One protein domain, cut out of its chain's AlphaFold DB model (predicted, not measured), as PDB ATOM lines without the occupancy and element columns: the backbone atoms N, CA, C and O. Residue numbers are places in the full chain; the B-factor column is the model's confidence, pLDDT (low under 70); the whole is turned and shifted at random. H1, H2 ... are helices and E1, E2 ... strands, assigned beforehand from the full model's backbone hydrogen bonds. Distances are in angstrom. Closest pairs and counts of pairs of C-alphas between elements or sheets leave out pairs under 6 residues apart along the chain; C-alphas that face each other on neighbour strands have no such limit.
ATOM      1  N   VAL A 421       2.314 -34.553 -10.003       93.88
ATOM      2  CA  VAL A 421       3.737 -34.834 -10.259       93.88
ATOM      3  C   VAL A 421       4.483 -33.662 -10.885       93.88
ATOM      4  O   VAL A 421       4.137 -33.191 -11.977       93.88
ATOM      5  N   VAL A 422       5.588 -33.272 -10.248       95.12
ATOM      6  CA  VAL A 422       6.439 -32.140 -10.638       95.12
ATOM      7  C   VAL A 422       7.871 -32.615 -10.908       95.12
ATOM      8  O   VAL A 422       8.448 -33.357 -10.118       95.12
ATOM      9  N   CYS A 423       8.448 -32.188 -12.035       95.12
ATOM     10  CA  CYS A 423       9.871 -32.385 -12.323       95.12
ATOM     11  C   CYS A 423      10.680 -31.281 -11.632       95.12
ATOM     12  O   CYS A 423      10.355 -30.103 -11.796       95.12
ATOM     13  N   THR A 424      11.740 -31.644 -10.918       93.25
ATOM     14  CA  THR A 424      12.702 -30.702 -10.331       93.25
ATOM     15  C   THR A 424      14.067 -30.870 -10.995       93.25
ATOM     16  O   THR A 424      14.288 -31.834 -11.722       93.25
ATOM     17  N   GLU A 425      15.012 -29.956 -10.766       87.50
ATOM     18  CA  GLU A 425      16.376 -30.104 -11.310       87.50
ATOM     19  C   GLU A 425      17.092 -31.353 -10.762       87.50
ATOM     20  O   GLU A 425      17.952 -31.925 -11.429       87.50
ATOM     21  N   SER A 426      16.716 -31.799  -9.559       88.00
ATOM     22  CA  SER A 426      17.349 -32.901  -8.835       88.00
ATOM     23  C   SER A 426      16.553 -34.210  -8.832       88.00
ATOM     24  O   SER A 426      17.022 -35.179  -8.236       88.00
ATOM     25  N   GLY A 427      15.364 -34.277  -9.445       93.44
ATOM     26  CA  GLY A 427      14.527 -35.483  -9.433       93.44
ATOM     27  C   GLY A 427      13.057 -35.247  -9.792       93.44
ATOM     28  O   GLY A 427      12.723 -34.375 -10.593       93.44
ATOM     29  N   ILE A 428      12.174 -36.061  -9.210       96.31
ATOM     30  CA  ILE A 428      10.721 -36.004  -9.417       96.31
ATOM     31  C   ILE A 428      10.020 -36.026  -8.060       96.31
ATOM     32  O   ILE A 428      10.286 -36.904  -7.238       96.31
ATOM     33  N   ASP A 429       9.097 -35.088  -7.860       95.50
ATOM     34  CA  ASP A 429       8.252 -35.012  -6.672       95.50
ATOM     35  C   ASP A 429       6.833 -35.477  -6.998       95.50
ATOM     36  O   ASP A 429       6.208 -35.007  -7.952       95.50
ATOM     37  N   PHE A 430       6.320 -36.383  -6.172       94.88
ATOM     38  CA  PHE A 430       4.967 -36.918  -6.232       94.88
ATOM     39  C   PHE A 430       4.197 -36.472  -4.995       94.88
ATOM     40  O   PHE A 430       4.637 -36.693  -3.866       94.88
ATOM     41  N   LYS A 431       3.025 -35.878  -5.200       93.19
ATOM     42  CA  LYS A 431       2.138 -35.430  -4.132       93.19
ATOM     43  C   LYS A 431       0.774 -36.089  -4.275       93.19
ATOM     44  O   LYS A 431       0.175 -36.063  -5.340       93.19
ATOM     45  N   LEU A 432       0.274 -36.641  -3.182       91.25
ATOM     46  CA  LEU A 432      -1.081 -37.157  -3.071       91.25
ATOM     47  C   LEU A 432      -1.766 -36.473  -1.890       91.25
ATOM     48  O   LEU A 432      -1.297 -36.576  -0.759       91.25
ATOM     49  N   ALA A 433      -2.866 -35.770  -2.145       87.75
ATOM     50  CA  ALA A 433      -3.733 -35.275  -1.081       87.75
ATOM     51  C   ALA A 433      -4.653 -36.413  -0.626       87.75
ATOM     52  O   ALA A 433      -5.385 -36.966  -1.446       87.75
ATOM     53  N   TYR A 434      -4.611 -36.762   0.661       81.81
ATOM     54  CA  TYR A 434      -5.414 -37.861   1.177       81.81
ATOM     55  C   TYR A 434      -6.897 -37.515   1.177       81.81
ATOM     56  O   TYR A 434      -7.338 -36.489   1.697       81.81
ATOM     57  N   ARG A 435      -7.679 -38.442   0.640       76.19
ATOM     58  CA  ARG A 435      -9.128 -38.512   0.778       76.19
ATOM     59  C   ARG A 435      -9.461 -39.507   1.882       76.19
ATOM     60  O   ARG A 435      -8.681 -40.404   2.198       76.19
ATOM     61  N   SER A 436     -10.658 -39.396   2.451       67.12
ATOM     62  CA  SER A 436     -11.107 -40.227   3.582       67.12
ATOM     63  C   SER A 436     -11.149 -41.739   3.307       67.12
ATOM     64  O   SER A 436     -11.396 -42.509   4.227       67.12
ATOM     65  N   PHE A 437     -10.929 -42.163   2.063       65.62
ATOM     66  CA  PHE A 437     -11.030 -43.538   1.582       65.62
ATOM     67  C   PHE A 437      -9.753 -44.042   0.894       65.62
ATOM     68  O   PHE A 437      -9.734 -45.152   0.376       65.62
ATOM     69  N   ASP A 438      -8.653 -43.278   0.904       73.44
ATOM     70  CA  ASP A 438      -7.419 -43.716   0.235       73.44
ATOM     71  C   ASP A 438      -6.697 -44.875   0.968       73.44
ATOM     72  O   ASP A 438      -5.708 -45.403   0.467       73.44
ATOM     73  N   PHE A 439      -7.201 -45.319   2.130       72.44
ATOM     74  CA  PHE A 439      -6.661 -46.440   2.920       72.44
ATOM     75  C   PHE A 439      -6.842 -47.830   2.275       72.44
ATOM     76  O   PHE A 439      -6.275 -48.815   2.767       72.44
ATOM     77  N   LEU A 440      -7.643 -47.909   1.213       70.62
ATOM     78  CA  LEU A 440      -7.966 -49.129   0.461       70.62
ATOM     79  C   LEU A 440      -6.973 -49.431  -0.650       70.62
ATOM     80  O   LEU A 440      -7.015 -50.506  -1.238       70.62
ATOM     81  N   TRP A 441      -6.096 -48.479  -0.944       84.12
ATOM     82  CA  TRP A 441      -5.144 -48.588  -2.031       84.12
ATOM     83  C   TRP A 441      -3.747 -48.772  -1.467       84.12
ATOM     84  O   TRP A 441      -3.353 -48.106  -0.506       84.12
ATOM     85  N   ASP A 442      -2.982 -49.644  -2.108       86.94
ATOM     86  CA  ASP A 442      -1.560 -49.779  -1.856       86.94
ATOM     87  C   ASP A 442      -0.753 -49.179  -3.003       86.94
ATOM     88  O   ASP A 442      -0.951 -49.481  -4.180       86.94
ATOM     89  N   PHE A 443       0.197 -48.323  -2.641       91.00
ATOM     90  CA  PHE A 443       1.129 -47.710  -3.578       91.00
ATOM     91  C   PHE A 443       2.383 -48.570  -3.663       91.00
ATOM     92  O   PHE A 443       2.998 -48.856  -2.633       91.00
ATOM     93  N   THR A 444       2.793 -48.982  -4.863       91.12
ATOM     94  CA  THR A 444       4.002 -49.797  -5.052       91.12
ATOM     95  C   THR A 444       4.960 -49.181  -6.068       91.12
ATOM     96  O   THR A 444       4.552 -48.544  -7.037       91.12
ATOM     97  N   ILE A 445       6.262 -49.385  -5.855       91.50
ATOM     98  CA  ILE A 445       7.326 -49.045  -6.809       91.50
ATOM     99  C   ILE A 445       7.879 -50.368  -7.332       91.50
ATOM    100  O   ILE A 445       8.605 -51.077  -6.630       91.50
ATOM    101  N   GLY A 446       7.485 -50.729  -8.554       85.69
ATOM    102  CA  GLY A 446       7.651 -52.094  -9.048       85.69
ATOM    103  C   GLY A 446       6.814 -53.069  -8.214       85.69
ATOM    104  O   GLY A 446       5.601 -52.895  -8.078       85.69
ATOM    105  N   SER A 447       7.461 -54.083  -7.640       85.38
ATOM    106  CA  SER A 447       6.833 -55.076  -6.757       85.38
ATOM    107  C   SER A 447       6.723 -54.641  -5.294       85.38
ATOM    108  O   SER A 447       5.992 -55.268  -4.535       85.38
ATOM    109  N   ASP A 448       7.441 -53.596  -4.877       90.31
ATOM    110  CA  ASP A 448       7.613 -53.284  -3.455       90.31
ATOM    111  C   ASP A 448       6.646 -52.202  -2.982       90.31
ATOM    112  O   ASP A 448       6.538 -51.135  -3.593       90.31
ATOM    113  N   ARG A 449       5.973 -52.452  -1.855       90.56
ATOM    114  CA  ARG A 449       5.046 -51.501  -1.233       90.56
ATOM    115  C   ARG A 449       5.778 -50.271  -0.704       90.56
ATOM    116  O   ARG A 449       6.713 -50.383   0.093       90.56
ATOM    117  N   LEU A 450       5.312 -49.094  -1.105       91.12
ATOM    118  CA  LEU A 450       5.838 -47.811  -0.670       91.12
ATOM    119  C   LEU A 450       5.588 -47.625   0.830       91.12
ATOM    120  O   LEU A 450       4.459 -47.470   1.285       91.12
ATOM    121  N   THR A 451       6.670 -47.637   1.600       90.62
ATOM    122  CA  THR A 451       6.672 -47.393   3.046       90.62
ATOM    123  C   THR A 451       7.799 -46.422   3.391       90.62
ATOM    124  O   THR A 451       8.780 -46.362   2.644       90.62
ATOM    125  N   PRO A 452       7.735 -45.707   4.531       90.00
ATOM    126  CA  PRO A 452       8.832 -44.839   4.962       90.00
ATOM    127  C   PRO A 452      10.175 -45.579   5.074       90.00
ATOM    128  O   PRO A 452      11.216 -45.039   4.708       90.00
ATOM    129  N   ALA A 453      10.150 -46.844   5.507       90.81
ATOM    130  CA  ALA A 453      11.338 -47.691   5.582       90.81
ATOM    131  C   ALA A 453      11.905 -48.029   4.192       90.81
ATOM    132  O   ALA A 453      13.113 -47.926   3.982       90.81
ATOM    133  N   LEU A 454      11.044 -48.388   3.228       91.31
ATOM    134  CA  LEU A 454      11.470 -48.618   1.844       91.31
ATOM    135  C   LEU A 454      12.037 -47.338   1.223       91.31
ATOM    136  O   LEU A 454      13.069 -47.395   0.560       91.31
ATOM    137  N   ALA A 455      11.375 -46.200   1.448       92.50
ATOM    138  CA  ALA A 455      11.800 -44.903   0.941       92.50
ATOM    139  C   ALA A 455      13.207 -44.551   1.433       92.50
ATOM    140  O   ALA A 455      14.090 -44.307   0.613       92.50
ATOM    141  N   ALA A 456      13.447 -44.653   2.743       91.19
ATOM    142  CA  ALA A 456      14.765 -44.427   3.327       91.19
ATOM    143  C   ALA A 456      15.826 -45.388   2.762       91.19
ATOM    144  O   ALA A 456      16.914 -44.955   2.392       91.19
ATOM    145  N   ASN A 457      15.499 -46.680   2.622       92.88
ATOM    146  CA  ASN A 457      16.422 -47.680   2.075       92.88
ATOM    147  C   ASN A 457      16.763 -47.444   0.590       92.88
ATOM    148  O   ASN A 457      17.831 -47.835   0.127       92.88
ATOM    149  N   ARG A 458      15.863 -46.816  -0.172       91.25
ATOM    150  CA  ARG A 458      16.048 -46.529  -1.605       91.25
ATOM    151  C   ARG A 458      16.535 -45.110  -1.903       91.25
ATOM    152  O   ARG A 458      16.687 -44.767  -3.074       91.25
ATOM    153  N   GLY A 459      16.813 -44.313  -0.871       91.38
ATOM    154  CA  GLY A 459      17.292 -42.937  -1.011       91.38
ATOM    155  C   GLY A 459      16.204 -41.931  -1.396       91.38
ATOM    156  O   GLY A 459      16.525 -40.845  -1.874       91.38
ATOM    157  N   TYR A 460      14.927 -42.270  -1.210       94.69
ATOM    158  CA  TYR A 460      13.818 -41.334  -1.391       94.69
ATOM    159  C   TYR A 460      13.561 -40.557  -0.100       94.69
ATOM    160  O   TYR A 460      13.779 -41.062   1.002       94.69
ATOM    161  N   THR A 461      13.012 -39.352  -0.235       93.31
ATOM    162  CA  THR A 461      12.503 -38.590   0.909       93.31
ATOM    163  C   THR A 461      10.986 -38.672   0.911       93.31
ATOM    164  O   THR A 461      10.336 -38.255  -0.043       93.31
ATOM    165  N   MET A 462      10.420 -39.240   1.972       93.31
ATOM    166  CA  MET A 462       8.980 -39.438   2.108       93.31
ATOM    167  C   MET A 462       8.469 -38.711   3.348       93.31
ATOM    168  O   MET A 462       8.939 -38.969   4.454       93.31
ATOM    169  N   SER A 463       7.478 -37.845   3.157       90.81
ATOM    170  CA  SER A 463       6.665 -37.271   4.228       90.81
ATOM    171  C   SER A 463       5.251 -37.807   4.085       90.81
ATOM    172  O   SER A 463       4.633 -37.663   3.033       90.81
ATOM    173  N   ASN A 464       4.754 -38.459   5.127       88.44
ATOM    174  CA  ASN A 464       3.417 -39.029   5.150       88.44
ATOM    175  C   ASN A 464       2.726 -38.579   6.437       88.44
ATOM    176  O   ASN A 464       3.095 -39.026   7.525       88.44
ATOM    177  N   ASP A 465       1.778 -37.656   6.299       84.75
ATOM    178  CA  ASP A 465       0.978 -37.119   7.395       84.75
ATOM    179  C   ASP A 465      -0.515 -37.431   7.194       84.75
ATOM    180  O   ASP A 465      -0.909 -38.127   6.264       84.75
ATOM    181  N   SER A 466      -1.384 -36.946   8.081       81.62
ATOM    182  CA  SER A 466      -2.822 -37.237   7.999       81.62
ATOM    183  C   SER A 466      -3.542 -36.589   6.808       81.62
ATOM    184  O   SER A 466      -4.704 -36.907   6.573       81.62
ATOM    185  N   GLN A 467      -2.918 -35.635   6.112       84.62
ATOM    186  CA  GLN A 467      -3.536 -34.844   5.041       84.62
ATOM    187  C   GLN A 467      -2.937 -35.134   3.665       84.62
ATOM    188  O   GLN A 467      -3.621 -34.970   2.656       84.62
ATOM    189  N   SER A 468      -1.672 -35.543   3.592       89.44
ATOM    190  CA  SER A 468      -1.006 -35.803   2.325       89.44
ATOM    191  C   SER A 468       0.194 -36.738   2.436       89.44
ATOM    192  O   SER A 468       0.848 -36.859   3.472       89.44
ATOM    193  N   LEU A 469       0.510 -37.349   1.298       91.88
ATOM    194  CA  LEU A 469       1.746 -38.071   1.058       91.88
ATOM    195  C   LEU A 469       2.578 -37.304   0.032       91.88
ATOM    196  O   LEU A 469       2.137 -37.055  -1.089       91.88
ATOM    197  N   LEU A 470       3.791 -36.938   0.432       93.19
ATOM    198  CA  LEU A 470       4.801 -36.323  -0.414       93.19
ATOM    199  C   LEU A 470       5.976 -37.288  -0.547       93.19
ATOM    200  O   LEU A 470       6.583 -37.686   0.449       93.19
ATOM    201  N   LEU A 471       6.300 -37.654  -1.781       95.31
ATOM    202  CA  LEU A 471       7.438 -38.493  -2.118       95.31
ATOM    203  C   LEU A 471       8.349 -37.734  -3.081       95.31
ATOM    204  O   LEU A 471       8.016 -37.559  -4.250       95.31
ATOM    205  N   SER A 472       9.516 -37.341  -2.591       95.44
ATOM    206  CA  SER A 472      10.595 -36.789  -3.401       95.44
ATOM    207  C   SER A 472      11.562 -37.899  -3.777       95.44
ATOM    208  O   SER A 472      12.116 -38.581  -2.906       95.44
ATOM    209  N   VAL A 473      11.765 -38.081  -5.079       96.19
ATOM    210  CA  VAL A 473      12.593 -39.144  -5.651       96.19
ATOM    211  C   VAL A 473      13.802 -38.511  -6.354       96.19
ATOM    212  O   VAL A 473      13.692 -38.111  -7.518       96.19
ATOM    213  N   PRO A 474      14.964 -38.401  -5.682       94.12
ATOM    214  CA  PRO A 474      16.178 -37.842  -6.274       94.12
ATOM    215  C   PRO A 474      16.679 -38.645  -7.475       94.12
ATOM    216  O   PRO A 474      16.500 -39.864  -7.538       94.12
ATOM    217  N   LEU A 475      17.362 -37.981  -8.403       89.12
ATOM    218  CA  LEU A 475      18.054 -38.627  -9.515       89.12
ATOM    219  C   LEU A 475      19.026 -39.712  -9.034       89.12
ATOM    220  O   LEU A 475      19.600 -39.645  -7.952       89.12
ATOM    221  N   PHE A 476      19.202 -40.720  -9.880       86.06
ATOM    222  CA  PHE A 476      20.062 -41.895  -9.682       86.06
ATOM    223  C   PHE A 476      19.662 -42.828  -8.532       86.06
ATOM    224  O   PHE A 476      20.371 -43.790  -8.244       86.06
ATOM    225  N   THR A 477      18.494 -42.616  -7.926       89.75
ATOM    226  CA  THR A 477      17.908 -43.569  -6.978       89.75
ATOM    227  C   THR A 477      17.286 -44.776  -7.688       89.75
ATOM    228  O   THR A 477      17.047 -44.780  -8.901       89.75
ATOM    229  N   HIS A 478      17.035 -45.840  -6.922       88.00
ATOM    230  CA  HIS A 478      16.437 -47.067  -7.446       88.00
ATOM    231  C   HIS A 478      15.060 -46.778  -8.074       88.00
ATOM    232  O   HIS A 478      14.334 -45.921  -7.590       88.00
ATOM    233  N   GLY A 479      14.656 -47.498  -9.121       87.88
ATOM    234  CA  GLY A 479      13.322 -47.358  -9.733       87.88
ATOM    235  C   GLY A 479      13.228 -46.381 -10.914       87.88
ATOM    236  O   GLY A 479      12.251 -46.447 -11.657       87.88
ATOM    237  N   TYR A 480      14.245 -45.549 -11.154       90.88
ATOM    238  CA  TYR A 480      14.334 -44.778 -12.394       90.88
ATOM    239  C   TYR A 480      14.675 -45.655 -13.600       90.88
ATOM    240  O   TYR A 480      15.518 -46.554 -13.537       90.88
ATOM    241  N   LYS A 481      14.078 -45.316 -14.742       90.69
ATOM    242  CA  LYS A 481      14.498 -45.783 -16.062       90.69
ATOM    243  C   LYS A 481      15.025 -44.598 -16.864       90.69
ATOM    244  O   LYS A 481      14.269 -43.670 -17.146       90.69
ATOM    245  N   TYR A 482      16.303 -44.652 -17.230       90.62
ATOM    246  CA  TYR A 482      16.945 -43.631 -18.055       90.62
ATOM    247  C   TYR A 482      16.943 -44.034 -19.526       90.62
ATOM    248  O   TYR A 482      17.280 -45.171 -19.864       90.62
ATOM    249  N   THR A 483      16.559 -43.106 -20.397       88.88
ATOM    250  CA  THR A 483      16.575 -43.267 -21.856       88.88
ATOM    251  C   THR A 483      17.102 -41.997 -22.521       88.88
ATOM    252  O   THR A 483      17.239 -40.961 -21.872       88.88
ATOM    253  N   ASP A 484      17.429 -42.087 -23.812       87.56
ATOM    254  CA  ASP A 484      17.861 -40.952 -24.640       87.56
ATOM    255  C   ASP A 484      19.025 -40.149 -24.045       87.56
ATOM    256  O   ASP A 484      19.039 -38.922 -24.057       87.56
ATOM    257  N   ILE A 485      20.015 -40.865 -23.503       88.62
ATOM    258  CA  ILE A 485      21.201 -40.258 -22.902       88.62
ATOM    259  C   ILE A 485      22.119 -39.712 -24.003       88.62
ATOM    260  O   ILE A 485      22.666 -40.490 -24.801       88.62
ATOM    261  N   GLY A 486      22.302 -38.389 -24.001       88.44
ATOM    262  CA  GLY A 486      23.181 -37.638 -24.900       88.44
ATOM    263  C   GLY A 486      23.847 -36.446 -24.202       88.44
ATOM    264  O   GLY A 486      23.661 -36.224 -23.008       88.44
ATOM    265  N   LEU A 487      24.622 -35.639 -24.927       86.56
ATOM    266  CA  LEU A 487      25.319 -34.469 -24.356       86.56
ATOM    267  C   LEU A 487      24.371 -33.329 -23.943       86.56
ATOM    268  O   LEU A 487      24.700 -32.541 -23.057       86.56
ATOM    269  N   LYS A 488      23.185 -33.256 -24.561       85.69
ATOM    270  CA  LYS A 488      22.159 -32.236 -24.276       85.69
ATOM    271  C   LYS A 488      21.276 -32.560 -23.069       85.69
ATOM    272  O   LYS A 488      20.543 -31.686 -22.622       85.69
ATOM    273  N   GLY A 489      21.318 -33.793 -22.574       89.44
ATOM    274  CA  GLY A 489      20.462 -34.264 -21.493       89.44
ATOM    275  C   GLY A 489      20.099 -35.739 -21.629       89.44
ATOM    276  O   GLY A 489      20.566 -36.435 -22.533       89.44
ATOM    277  N   PHE A 490      19.239 -36.196 -20.726       91.06
ATOM    278  CA  PHE A 490      18.657 -37.533 -20.731       91.06
ATOM    279  C   PHE A 490      17.241 -37.516 -20.148       91.06
ATOM    280  O   PHE A 490      16.891 -36.637 -19.358       91.06
ATOM    281  N   LEU A 491      16.419 -38.500 -20.516       92.62
ATOM    282  CA  LEU A 491      15.074 -38.662 -19.970       92.62
ATOM    283  C   LEU A 491      15.096 -39.633 -18.789       92.62
ATOM    284  O   LEU A 491      15.542 -40.770 -18.921       92.62
ATOM    285  N   GLY A 492      14.591 -39.200 -17.636       92.81
ATOM    286  CA  GLY A 492      14.349 -40.052 -16.475       92.81
ATOM    287  C   GLY A 492      12.861 -40.330 -16.317       92.81
ATOM    288  O   GLY A 492      12.069 -39.398 -16.197       92.81
ATOM    289  N   THR A 493      12.481 -41.608 -16.319       94.25
ATOM    290  CA  THR A 493      11.099 -42.051 -16.094       94.25
ATOM    291  C   THR A 493      10.962 -42.746 -14.749       94.25
ATOM    292  O   THR A 493      11.785 -43.600 -14.415       94.25
ATOM    293  N   PHE A 494       9.910 -42.411 -14.007       94.56
ATOM    294  CA  PHE A 494       9.561 -43.048 -12.741       94.56
ATOM    295  C   PHE A 494       8.077 -43.425 -12.716       94.56
ATOM    296  O   PHE A 494       7.228 -42.669 -13.196       94.56
ATOM    297  N   THR A 495       7.773 -44.597 -12.151       94.25
ATOM    298  CA  THR A 495       6.424 -45.174 -12.132       94.25
ATOM    299  C   THR A 495       6.023 -45.587 -10.721       94.25
ATOM    300  O   THR A 495       6.722 -46.370 -10.077       94.25
ATOM    301  N   ILE A 496       4.855 -45.118 -10.283       93.81
ATOM    302  CA  ILE A 496       4.164 -45.577  -9.074       93.81
ATOM    303  C   ILE A 496       2.913 -46.339  -9.511       93.81
ATOM    304  O   ILE A 496       2.115 -45.828 -10.293       93.81
ATOM    305  N   LEU A 497       2.740 -47.563  -9.023       92.00
ATOM    306  CA  LEU A 497       1.556 -48.381  -9.279       92.00
ATOM    307  C   LEU A 497       0.568 -48.235  -8.121       92.00
ATOM    308  O   LEU A 497       0.982 -48.166  -6.963       92.00
ATOM    309  N   VAL A 498      -0.725 -48.213  -8.439       89.06
ATOM    310  CA  VAL A 498      -1.815 -48.232  -7.461       89.06
ATOM    311  C   VAL A 498      -2.488 -49.594  -7.545       89.06
ATOM    312  O   VAL A 498      -2.957 -49.999  -8.614       89.06
ATOM    313  N   ARG A 499      -2.497 -50.305  -6.421       86.56
ATOM    314  CA  ARG A 499      -3.071 -51.640  -6.301       86.56
ATOM    315  C   ARG A 499      -4.248 -51.649  -5.349       86.56
ATOM    316  O   ARG A 499      -4.265 -50.892  -4.376       86.56
ATOM    317  N   ASP A 500      -5.187 -52.538  -5.624       77.38
ATOM    318  CA  ASP A 500      -6.194 -52.916  -4.642       77.38
ATOM    319  C   ASP A 500      -5.514 -53.599  -3.444       77.38
ATOM    320  O   ASP A 500      -4.626 -54.438  -3.620       77.38
ATOM    321  N   ARG A 501      -5.876 -53.213  -2.219       78.81
ATOM    322  CA  ARG A 501      -5.232 -53.742  -1.010       78.81
ATOM    323  C   ARG A 501      -5.640 -55.181  -0.685       78.81
ATOM    324  O   ARG A 501      -4.873 -55.867  -0.010       78.81
ATOM    325  N   GLU A 502      -6.811 -55.634  -1.123       76.12
ATOM    326  CA  GLU A 502      -7.287 -56.996  -0.880       76.12
ATOM    327  C   GLU A 502      -6.830 -57.959  -1.977       76.12
ATOM    328  O   GLU A 502      -6.289 -59.021  -1.665       76.12
ATOM    329  N   THR A 503      -6.996 -57.587  -3.250       78.75
ATOM    330  CA  THR A 503      -6.684 -58.486  -4.379       78.75
ATOM    331  C   THR A 503      -5.249 -58.362  -4.887       78.75
ATOM    332  O   THR A 503      -4.751 -59.267  -5.555       78.75
ATOM    333  N   ALA A 504      -4.558 -57.267  -4.552       77.88
ATOM    334  CA  ALA A 504      -3.245 -56.891  -5.080       77.88
ATOM    335  C   ALA A 504      -3.202 -56.642  -6.604       77.88
ATOM    336  O   ALA A 504      -2.104 -56.473  -7.160       77.88
ATOM    337  N   ASP A 505      -4.356 -56.562  -7.275       77.81
ATOM    338  CA  ASP A 505      -4.448 -56.258  -8.703       77.81
ATOM    339  C   ASP A 505      -4.004 -54.824  -8.998       77.81
ATOM    340  O   ASP A 505      -4.244 -53.897  -8.222       77.81
ATOM    341  N   ILE A 506      -3.331 -54.628 -10.135       80.69
ATOM    342  CA  ILE A 506      -2.916 -53.298 -10.593       80.69
ATOM    343  C   ILE A 506      -4.118 -52.631 -11.257       80.69
ATOM    344  O   ILE A 506      -4.516 -53.033 -12.347       80.69
ATOM    345  N   LEU A 507      -4.654 -51.587 -10.627       76.00
ATOM    346  CA  LEU A 507      -5.794 -50.835 -11.158       76.00
ATOM    347  C   LEU A 507      -5.344 -49.681 -12.054       76.00
ATOM    348  O   LEU A 507      -5.920 -49.431 -13.108       76.00
ATOM    349  N   THR A 508      -4.305 -48.955 -11.635       82.12
ATOM    350  CA  THR A 508      -3.774 -47.808 -12.382       82.12
ATOM    351  C   THR A 508      -2.300 -47.551 -12.058       82.12
ATOM    352  O   THR A 508      -1.710 -48.182 -11.176       82.12
ATOM    353  N   SER A 509      -1.672 -46.626 -12.785       88.25
ATOM    354  CA  SER A 509      -0.289 -46.208 -12.553       88.25
ATOM    355  C   SER A 509      -0.101 -44.714 -12.792       88.25
ATOM    356  O   SER A 509      -0.671 -44.140 -13.714       88.25
ATOM    357  N   THR A 510       0.738 -44.090 -11.971       90.31
ATOM    358  CA  THR A 510       1.258 -42.742 -12.206       90.31
ATOM    359  C   THR A 510       2.650 -42.868 -12.812       90.31
ATOM    360  O   THR A 510       3.572 -43.349 -12.154       90.31
ATOM    361  N   ILE A 511       2.810 -42.427 -14.060       92.25
ATOM    362  CA  ILE A 511       4.083 -42.452 -14.789       92.25
ATOM    363  C   ILE A 511       4.491 -41.015 -15.096       92.25
ATOM    364  O   ILE A 511       3.698 -40.247 -15.642       92.25
ATOM    365  N   LYS A 512       5.736 -40.653 -14.787       94.88
ATOM    366  CA  LYS A 512       6.296 -39.350 -15.155       94.88
ATOM    367  C   LYS A 512       7.651 -39.514 -15.817       94.88
ATOM    368  O   LYS A 512       8.519 -40.197 -15.282       94.88
ATOM    369  N   THR A 513       7.827 -38.829 -16.944       95.12
ATOM    370  CA  THR A 513       9.104 -38.696 -17.650       95.12
ATOM    371  C   THR A 513       9.538 -37.234 -17.610       95.12
ATOM    372  O   THR A 513       8.756 -36.348 -17.957       95.12
ATOM    373  N   CYS A 514      10.769 -36.982 -17.172       94.50
ATOM    374  CA  CYS A 514      11.364 -35.650 -17.050       94.50
ATOM    375  C   CYS A 514      12.706 -35.598 -17.793       94.50
ATOM    376  O   CYS A 514      13.415 -36.603 -17.862       94.50
ATOM    377  N   LEU A 515      13.045 -34.432 -18.349       93.12
ATOM    378  CA  LEU A 515      14.334 -34.172 -18.996       93.12
ATOM    379  C   LEU A 515      15.316 -33.605 -17.970       93.12
ATOM    380  O   LEU A 515      15.002 -32.626 -17.295       93.12
ATOM    381  N   PHE A 516      16.502 -34.197 -17.900       91.31
ATOM    382  CA  PHE A 516      17.570 -33.802 -16.989       91.31
ATOM    383  C   PHE A 516      18.861 -33.515 -17.748       91.31
ATOM    384  O   PHE A 516      19.089 -34.041 -18.837       91.31
ATOM    385  N   ASN A 517      19.724 -32.695 -17.153       87.50
ATOM    386  CA  ASN A 517      21.031 -32.378 -17.718       87.50
ATOM    387  C   ASN A 517      22.022 -33.511 -17.446       87.50
ATOM    388  O   ASN A 517      22.099 -34.023 -16.331       87.50
ATOM    389  N   THR A 518      22.814 -33.875 -18.453       80.81
ATOM    390  CA  THR A 518      23.757 -34.994 -18.361       80.81
ATOM    391  C   THR A 518      24.917 -34.684 -17.417       80.81
ATOM    392  O   THR A 518      25.668 -33.728 -17.632       80.81
ATOM    393  N   THR A 519      25.054 -35.523 -16.388       71.69
ATOM    394  CA  THR A 519      26.135 -35.534 -15.392       71.69
ATOM    395  C   THR A 519      27.377 -36.274 -15.910       71.69
ATOM    396  O   THR A 519      27.384 -36.786 -17.028       71.69
TER     397      THR A 519
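What this domain is: This is residues 421 to 519 of the 576 residues of the protein "ZP domain-containing protein" of Xiphophorus couchianus (Monterrey platyfish) (UniProt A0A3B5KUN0). What does the model look like? It is an elongated sandwich: a twisted sheet of E3, E6, E7 and E8, with E7 and E8 as its long strands, lies partly face to face with a flatter sheet of E1, E2, E5 and E4. The short helix H1 packs on the flatter sheet at its E4 edge. What is it made of? The 99 printed residues, mostly strand in class, have eight named strands and one named helix, in the order E1 E2 E3 H1 E4 E5 E6 E7 E8; the flatter sheet runs E1 E2 E5 E4, and both sheets are antiparallel. The whole is compact, with a radius of gyration of the C-alphas of 14.2 A and spans of 45 by 26 by 22 A.

How they stand to each other: How is the twisted sheet joined? It is branched at E7, residues 489 to 500: E3, residues 441 to 445, and E6, residues 481 to 486, lie on one side of it, and E8, residues 506 to 516, on the other side. Within hydrogen-bond range are N 442 and O 499 of E3 and E7, 2.9 A, N 483 and O 491 of E6 and E7, 2.9 A, and, of E7 and E8, N 496 and O 510, 2.9 A, and N 510 and O 496, 2.8 A. E6, E7 and E8 form a meander, each strand the antiparallel neighbour of the one before, with hairpins E6 and E7, and E7 and E8. How is the other sheet built? E1, residues 421 to 424, and E4, residues 461 to 464, are edge strands; E2, residues 427 to 433, and E5, residues 468 to 474, are inner ones. N 422 and O 429, 2.9 A, N 430 and O 471, 2.8 A, and N 463 and O 470, 2.9 A, are within hydrogen-bond range; E1 and E2, and E4 and E5, are hairpins. How do the sheets meet? The facing parts of this sandwich, two sheets face to face, are 9.1 A centre to centre, and their strands stand at 28 degrees. The closest C-alphas of E1 and E8 are those of Cys 423 and Cys 514, 5.9 A apart. Where is the helix? H1, residues 452 to 457, is on the sheet of E1, E2, E5 and E4 at a height over the sheet of 7.7 A, and only just over E4, with 3 of its C-alphas falling there; the closest C-alphas are those of Pro 452 and Met 462, 6.1 A apart. It runs along the strands, at 4 degrees to E4 on the local plane, and every O i to N i+4 pair inside it is within hydrogen-bond range.

Where its parts are: How long are the strands? From first to last C-alpha E7 measures 36.6 A, E8 29.0 A, E2 20.1 A and E5 19.3 A. Where are the anchors? E1 begins at C-alpha 421, (3.737, -34.834, -10.259), and E8 ends at C-alpha 516, (17.570, -33.802, -16.989).

The domain as a whole: How far does it reach? The two C-alphas farthest apart, those of Ser 436 and Leu 487, are 46.3 A apart. Is it continuous and confident? The printed part has no cut and no long link; its mean pLDDT is 88.1, with residues 436 to 437 under 70.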